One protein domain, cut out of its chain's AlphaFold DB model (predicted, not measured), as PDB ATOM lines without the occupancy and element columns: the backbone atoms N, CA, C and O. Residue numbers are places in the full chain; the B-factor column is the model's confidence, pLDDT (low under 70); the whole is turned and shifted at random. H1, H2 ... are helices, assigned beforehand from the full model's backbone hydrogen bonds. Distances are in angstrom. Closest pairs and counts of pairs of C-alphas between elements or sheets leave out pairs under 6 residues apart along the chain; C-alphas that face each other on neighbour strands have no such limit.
ATOM      1  N   ASN A  10     -12.508 -96.785  -1.019       94.75
ATOM      2  CA  ASN A  10     -11.124 -97.198  -0.771       94.75
ATOM      3  C   ASN A  10     -10.175 -96.010  -0.564       94.75
ATOM      4  O   ASN A  10      -9.100 -96.173   0.009       94.75
ATOM      5  N   ASN A  11     -10.579 -94.822  -1.018       95.12
ATOM      6  CA  ASN A  11      -9.807 -93.588  -0.914       95.12
ATOM      7  C   ASN A  11     -10.320 -92.666   0.204       95.12
ATOM      8  O   ASN A  11      -9.713 -91.628   0.470       95.12
ATOM      9  N   ALA A  12     -11.433 -93.016   0.856       96.25
ATOM     10  CA  ALA A  12     -12.012 -92.210   1.917       96.25
ATOM     11  C   ALA A  12     -11.083 -92.157   3.138       96.25
ATOM     12  O   ALA A  12     -10.645 -93.181   3.665       96.25
ATOM     13  N   MET A  13     -10.833 -90.943   3.627       96.56
ATOM     14  CA  MET A  13     -10.031 -90.666   4.820       96.56
ATOM     15  C   MET A  13     -10.796 -89.753   5.785       96.56
ATOM     16  O   MET A  13     -11.800 -89.141   5.417       96.56
ATOM     17  N   GLY A  14     -10.321 -89.656   7.030       97.12
ATOM     18  CA  GLY A  14     -10.875 -88.742   8.031       97.12
ATOM     19  C   GLY A  14     -12.377 -88.944   8.266       97.12
ATOM     20  O   GLY A  14     -12.847 -90.078   8.362       97.12
ATOM     21  N   ALA A  15     -13.122 -87.837   8.347       97.38
ATOM     22  CA  ALA A  15     -14.559 -87.835   8.624       97.38
ATOM     23  C   ALA A  15     -15.376 -88.630   7.588       97.38
ATOM     24  O   ALA A  15     -16.219 -89.435   7.975       97.38
ATOM     25  N   VAL A  16     -15.063 -88.512   6.289       98.19
ATOM     26  CA  VAL A  16     -15.769 -89.251   5.223       98.19
ATOM     27  C   VAL A  16     -15.667 -90.760   5.437       98.19
ATOM     28  O   VAL A  16     -16.668 -91.467   5.350       98.19
ATOM     29  N   GLN A  17     -14.478 -91.265   5.784       98.38
ATOM     30  CA  GLN A  17     -14.277 -92.695   6.042       98.38
ATOM     31  C   GLN A  17     -15.070 -93.191   7.256       98.38
ATOM     32  O   GLN A  17     -15.524 -94.335   7.275       98.38
ATOM     33  N   ILE A  18     -15.198 -92.358   8.291       98.25
ATOM     34  CA  ILE A  18     -15.967 -92.685   9.496       98.25
ATOM     35  C   ILE A  18     -17.451 -92.787   9.132       98.25
ATOM     36  O   ILE A  18     -18.064 -93.825   9.376       98.25
ATOM     37  N   THR A  19     -18.002 -91.777   8.456       98.38
ATOM     38  CA  THR A  19     -19.412 -91.773   8.044       98.38
ATOM     39  C   THR A  19     -19.733 -92.899   7.059       98.38
ATOM     40  O   THR A  19     -20.746 -93.576   7.204       98.38
ATOM     41  N   TYR A  20     -18.846 -93.182   6.101       98.38
ATOM     42  CA  TYR A  20     -18.995 -94.314   5.180       98.38
ATOM     43  C   TYR A  20     -19.040 -95.666   5.896       98.38
ATOM     44  O   TYR A  20     -19.839 -96.523   5.518       98.38
ATOM     45  N   ARG A  21     -18.233 -95.861   6.948       98.25
ATOM     46  CA  ARG A  21     -18.294 -97.079   7.767       98.25
ATOM     47  C   ARG A  21     -19.645 -97.226   8.467       98.25
ATOM     48  O   ARG A  21     -20.189 -98.328   8.472       98.25
ATOM     49  N   GLU A  22     -20.206 -96.140   9.002       98.19
ATOM     50  CA  GLU A  22     -21.550 -96.160   9.599       98.19
ATOM     51  C   GLU A  22     -22.624 -96.506   8.558       98.19
ATOM     52  O   GLU A  22     -23.387 -97.452   8.759       98.19
ATOM     53  N   ILE A  23     -22.638 -95.816   7.412       97.81
ATOM     54  CA  ILE A  23     -23.583 -96.069   6.309       97.81
ATOM     55  C   ILE A  23     -23.513 -97.535   5.862       97.81
ATOM     56  O   ILE A  23     -24.537 -98.214   5.777       97.81
ATOM     57  N   LYS A  24     -22.301 -98.055   5.636       97.12
ATOM     58  CA  LYS A  24     -22.092 -99.443   5.210       97.12
ATOM     59  C   LYS A  24     -22.535-100.448   6.267       97.12
ATOM     60  O   LYS A  24     -23.029-101.512   5.911       97.12
ATOM     61  N   SER A  25     -22.401-100.128   7.553       97.12
ATOM     62  CA  SER A  25     -22.877-101.008   8.626       97.12
ATOM     63  C   SER A  25     -24.404-101.162   8.632       97.12
ATOM     64  O   SER A  25     -24.905-102.207   9.036       97.12
ATOM     65  N   VAL A  26     -25.130-100.151   8.139       94.62
ATOM     66  CA  VAL A  26     -26.596-100.146   8.061       94.62
ATOM     67  C   VAL A  26     -27.107-100.754   6.754       94.62
ATOM     68  O   VAL A  26     -28.039-101.552   6.780       94.62
ATOM     69  N   PHE A  27     -26.506-100.409   5.612       91.94
ATOM     70  CA  PHE A  27     -27.003-100.824   4.290       91.94
ATOM     71  C   PHE A  27     -26.208-101.968   3.641       91.94
ATOM     72  O   PHE A  27     -26.563-102.424   2.557       91.94
ATOM     73  N   GLY A  28     -25.096-102.406   4.236       94.81
ATOM     74  CA  GLY A  28     -24.147-103.370   3.655       94.81
ATOM     75  C   GLY A  28     -23.247-102.791   2.550       94.81
ATOM     76  O   GLY A  28     -22.152-103.298   2.302       94.81
ATOM     77  N   VAL A  29     -23.673-101.693   1.923       94.62
ATOM     78  CA  VAL A  29     -22.965-100.928   0.887       94.62
ATOM     79  C   VAL A  29     -23.078 -99.426   1.172       94.62
ATOM     80  O   VAL A  29     -23.829 -99.020   2.053       94.62
ATOM     81  N   ILE A  30     -22.350 -98.590   0.428       95.50
ATOM     82  CA  ILE A  30     -22.521 -97.128   0.454       95.50
ATOM     83  C   ILE A  30     -23.338 -96.736  -0.784       95.50
ATOM     84  O   ILE A  30     -22.770 -96.748  -1.883       95.50
ATOM     85  N   PRO A  31     -24.641 -96.410  -0.647       93.38
ATOM     86  CA  PRO A  31     -25.460 -95.993  -1.782       93.38
ATOM     87  C   PRO A  31     -24.837 -94.799  -2.512       93.38
ATOM     88  O   PRO A  31     -24.322 -93.878  -1.873       93.38
ATOM     89  N   THR A  32     -24.899 -94.786  -3.847       90.75
ATOM     90  CA  THR A  32     -24.259 -93.741  -4.665       90.75
ATOM     91  C   THR A  32     -24.766 -92.335  -4.322       90.75
ATOM     92  O   THR A  32     -23.981 -91.388  -4.341       90.75
ATOM     93  N   GLY A  33     -26.022 -92.201  -3.881       92.69
ATOM     94  CA  GLY A  33     -26.584 -90.946  -3.382       92.69
ATOM     95  C   GLY A  33     -25.797 -90.335  -2.218       92.69
ATOM     96  O   GLY A  33     -25.597 -89.125  -2.200       92.69
ATOM     97  N   PHE A  34     -25.250 -91.146  -1.301       96.00
ATOM     98  CA  PHE A  34     -24.382 -90.649  -0.222       96.00
ATOM     99  C   PHE A  34     -23.023 -90.177  -0.731       96.00
ATOM    100  O   PHE A  34     -22.433 -89.259  -0.163       96.00
ATOM    101  N   LYS A  35     -22.514 -90.781  -1.810       95.38
ATOM    102  CA  LYS A  35     -21.180 -90.460  -2.323       95.38
ATOM    103  C   LYS A  35     -21.093 -89.040  -2.872       95.38
ATOM    104  O   LYS A  35     -20.021 -88.451  -2.794       95.38
ATOM    105  N   LEU A  36     -22.191 -88.453  -3.357       96.38
ATOM    106  CA  LEU A  36     -22.195 -87.044  -3.767       96.38
ATOM    107  C   LEU A  36     -21.833 -86.113  -2.600       96.38
ATOM    108  O   LEU A  36     -20.996 -85.227  -2.750       96.38
ATOM    109  N   TRP A  37     -22.416 -86.352  -1.426       97.06
ATOM    110  CA  TRP A  37     -22.202 -85.526  -0.237       97.06
ATOM    111  C   TRP A  37     -20.781 -85.626   0.320       97.06
ATOM    112  O   TRP A  37     -20.336 -84.721   1.011       97.06
ATOM    113  N   SER A  38     -20.043 -86.693  -0.007       96.38
ATOM    114  CA  SER A  38     -18.666 -86.910   0.468       96.38
ATOM    115  C   SER A  38     -17.656 -85.850   0.038       96.38
ATOM    116  O   SER A  38     -16.571 -85.783   0.612       96.38
ATOM    117  N   ILE A  39     -18.010 -85.035  -0.958       95.38
ATOM    118  CA  ILE A  39     -17.204 -83.903  -1.419       95.38
ATOM    119  C   ILE A  39     -17.031 -82.875  -0.295       95.38
ATOM    120  O   ILE A  39     -15.961 -82.284  -0.191       95.38
ATOM    121  N   GLU A  40     -18.045 -82.710   0.560       97.00
ATOM    122  CA  GLU A  40     -18.002 -81.832   1.726       97.00
ATOM    123  C   GLU A  40     -18.322 -82.644   2.997       97.00
ATOM    124  O   GLU A  40     -19.492 -82.960   3.247       97.00
ATOM    125  N   PRO A  41     -17.312 -83.019   3.808       97.00
ATOM    126  CA  PRO A  41     -17.480 -83.974   4.905       97.00
ATOM    127  C   PRO A  41     -18.584 -83.609   5.904       97.00
ATOM    128  O   PRO A  41     -19.348 -84.485   6.313       97.00
ATOM    129  N   ASP A  42     -18.716 -82.325   6.242       97.69
ATOM    130  CA  ASP A  42     -19.750 -81.850   7.162       97.69
ATOM    131  C   ASP A  42     -21.151 -82.045   6.563       97.69
ATOM    132  O   ASP A  42     -22.087 -82.421   7.266       97.69
ATOM    133  N   MET A  43     -21.325 -81.851   5.251       97.00
ATOM    134  CA  MET A  43     -22.616 -82.086   4.595       97.00
ATOM    135  C   MET A  43     -22.966 -83.575   4.546       97.00
ATOM    136  O   MET A  43     -24.121 -83.929   4.782       97.00
ATOM    137  N   LEU A  44     -21.984 -84.452   4.299       98.00
ATOM    138  CA  LEU A  44     -22.183 -85.901   4.389       98.00
ATOM    139  C   LEU A  44     -22.618 -86.317   5.797       98.00
ATOM    140  O   LEU A  44     -23.545 -87.118   5.934       98.00
ATOM    141  N   GLN A  45     -21.976 -85.774   6.834       97.75
ATOM    142  CA  GLN A  45     -22.332 -86.080   8.214       97.75
ATOM    143  C   GLN A  45     -23.764 -85.638   8.537       97.75
ATOM    144  O   GLN A  45     -24.545 -86.457   9.022       97.75
ATOM    145  N   HIS A  46     -24.137 -84.395   8.223       96.75
ATOM    146  CA  HIS A  46     -25.494 -83.907   8.472       96.75
ATOM    147  C   HIS A  46     -26.541 -84.719   7.701       96.75
ATOM    148  O   HIS A  46     -27.547 -85.131   8.277       96.75
ATOM    149  N   HIS A  47     -26.285 -85.019   6.422       96.50
ATOM    150  CA  HIS A  47     -27.184 -85.851   5.623       96.50
ATOM    151  C   HIS A  47     -27.354 -87.248   6.235       96.50
ATOM    152  O   HIS A  47     -28.459 -87.790   6.288       96.50
ATOM    153  N   TRP A  48     -26.270 -87.828   6.752       97.56
ATOM    154  CA  TRP A  48     -26.331 -89.106   7.445       97.56
ATOM    155  C   TRP A  48     -27.108 -89.036   8.766       97.56
ATOM    156  O   TRP A  48     -27.865 -89.954   9.082       97.56
ATOM    157  N   GLU A  49     -26.983 -87.951   9.528       97.12
ATOM    158  CA  GLU A  49     -27.764 -87.729  10.749       97.12
ATOM    159  C   GLU A  49     -29.270 -87.640  10.470       97.12
ATOM    160  O   GLU A  49     -30.052 -88.270  11.186       97.12
ATOM    161  N   ASP A  50     -29.682 -86.974   9.386       93.81
ATOM    162  CA  ASP A  50     -31.089 -86.955   8.963       93.81
ATOM    163  C   ASP A  50     -31.606 -88.363   8.640       93.81
ATOM    164  O   ASP A  50     -32.726 -88.741   9.004       93.81
ATOM    165  N   VAL A  51     -30.788 -89.166   7.952       94.38
ATOM    166  CA  VAL A  51     -31.154 -90.544   7.612       94.38
ATOM    167  C   VAL A  51     -31.246 -91.395   8.876       94.38
ATOM    168  O   VAL A  51     -32.226 -92.121   9.029       94.38
ATOM    169  N   LYS A  52     -30.311 -91.259   9.826       95.81
ATOM    170  CA  LYS A  52     -30.396 -91.923  11.138       95.81
ATOM    171  C   LYS A  52     -31.677 -91.549  11.880       95.81
ATOM    172  O   LYS A  52     -32.347 -92.439  12.399       95.81
ATOM    173  N   GLN A  53     -32.057 -90.272  11.883       94.25
ATOM    174  CA  GLN A  53     -33.311 -89.825  12.493       94.25
ATOM    175  C   GLN A  53     -34.533 -90.459  11.815       94.25
ATOM    176  O   GLN A  53     -35.490 -90.827  12.493       94.25
ATOM    177  N   SER A  54     -34.515 -90.607  10.487       92.00
ATOM    178  CA  SER A  54     -35.587 -91.300   9.768       92.00
ATOM    179  C   SER A  54     -35.626 -92.794  10.098       92.00
ATOM    180  O   SER A  54     -36.716 -93.343  10.234       92.00
ATOM    181  N   LEU A  55     -34.471 -93.451  10.222       92.62
ATOM    182  CA  LEU A  55     -34.361 -94.878  10.546       92.62
ATOM    183  C   LEU A  55     -34.732 -95.190  12.002       92.62
ATOM    184  O   LEU A  55     -35.113 -96.317  12.301       92.62
ATOM    185  N   SER A  56     -34.638 -94.211  12.905       95.62
ATOM    186  CA  SER A  56     -35.028 -94.378  14.309       95.62
ATOM    187  C   SER A  56     -36.539 -94.284  14.544       95.62
ATOM    188  O   SER A  56     -36.981 -94.487  15.673       95.62
ATOM    189  N   GLN A  57     -37.325 -93.911  13.528       96.06
ATOM    190  CA  GLN A  57     -38.785 -93.860  13.628       96.06
ATOM    191  C   GLN A  57     -39.392 -95.267  13.569       96.06
ATOM    192  O   GLN A  57     -38.744 -96.213  13.120       96.06
TER     193      GLN A  57
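This is residues 10 to 57 of the 175 residues of an uncharacterized protein of Sulfuricurvum sp. MLSB (UniProt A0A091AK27). Two long helices, H3 and H1, lie side by side and run the same way, closest near their starts, while the short helix H2 lies over one side of the pair. The chain folds back from the end of H1 through H2 to the start of H3, and the three helix centres make a triangle. The printed part has 48 residues with three named helices, in the order H1, H2, H3, and no named strand; the class is all helix. It is compact, with a radius of gyration of the C-alphas of 10.0 A, and its outline is only just elongated, with spans of 32 by 21 by 17 A.

Begin with H3, residues 41 to 55, the longest helix, with 15 residues. Look next at H1, residues 14 to 27, which touches H3 with 9 pairs of C-alphas within 8 A. Their closest C-alphas are those of Val 16 and Pro 41, 5.6 A apart. The two helices run the same way at a shallow tilt of 23 degrees, and their centres are 10.7 A apart. Now find H2, residues 32 to 37, which touches H3 only at the corner by their link, and there H3 takes part with residues 43 to 47 alone. The closest C-alphas of this pair are those of Trp 37 and Leu 44, 4.6 A apart. H2 and H3 run opposite ways at a steep tilt of 49 degrees. H1 and H2 are near each other, with no pair of C-alphas within 8 A but 6 pairs within 10 A. In H1 and H3 every backbone O i to N i+4 pair is within hydrogen-bond range. In H2 0 of 2 such pairs are within range, beside 2 of 3 O i to N i+3 pairs.

Find C-alpha 41 of H3 at (-17.480, -83.974, 4.905); from there H3 runs 20.9 A to C-alpha 55 at (-34.361, -94.878, 10.546). Go back to C-alpha 14 at (-10.875, -88.742, 8.031), where H1 begins; it runs from Gly 14 to Phe 27, 20.5 A from first to last C-alpha. H2 begins with Thr 32, its C-alpha at (-24.259, -93.741, -4.665), and ends at Trp 37, 9.6 A from first to last C-alpha.

The two C-alphas farthest apart are those of Asn 11 and Gln 57, at 32.4 A. The printed part runs from residue 10 to residue 57 and has no cut. The links from H1 to H2, with 4 residues, and from H2 to H3, with 3 residues, are both tight. Look at the B-factor column for the model's confidence: the mean pLDDT of the printed part is 96.0, and no printed residue is under 70.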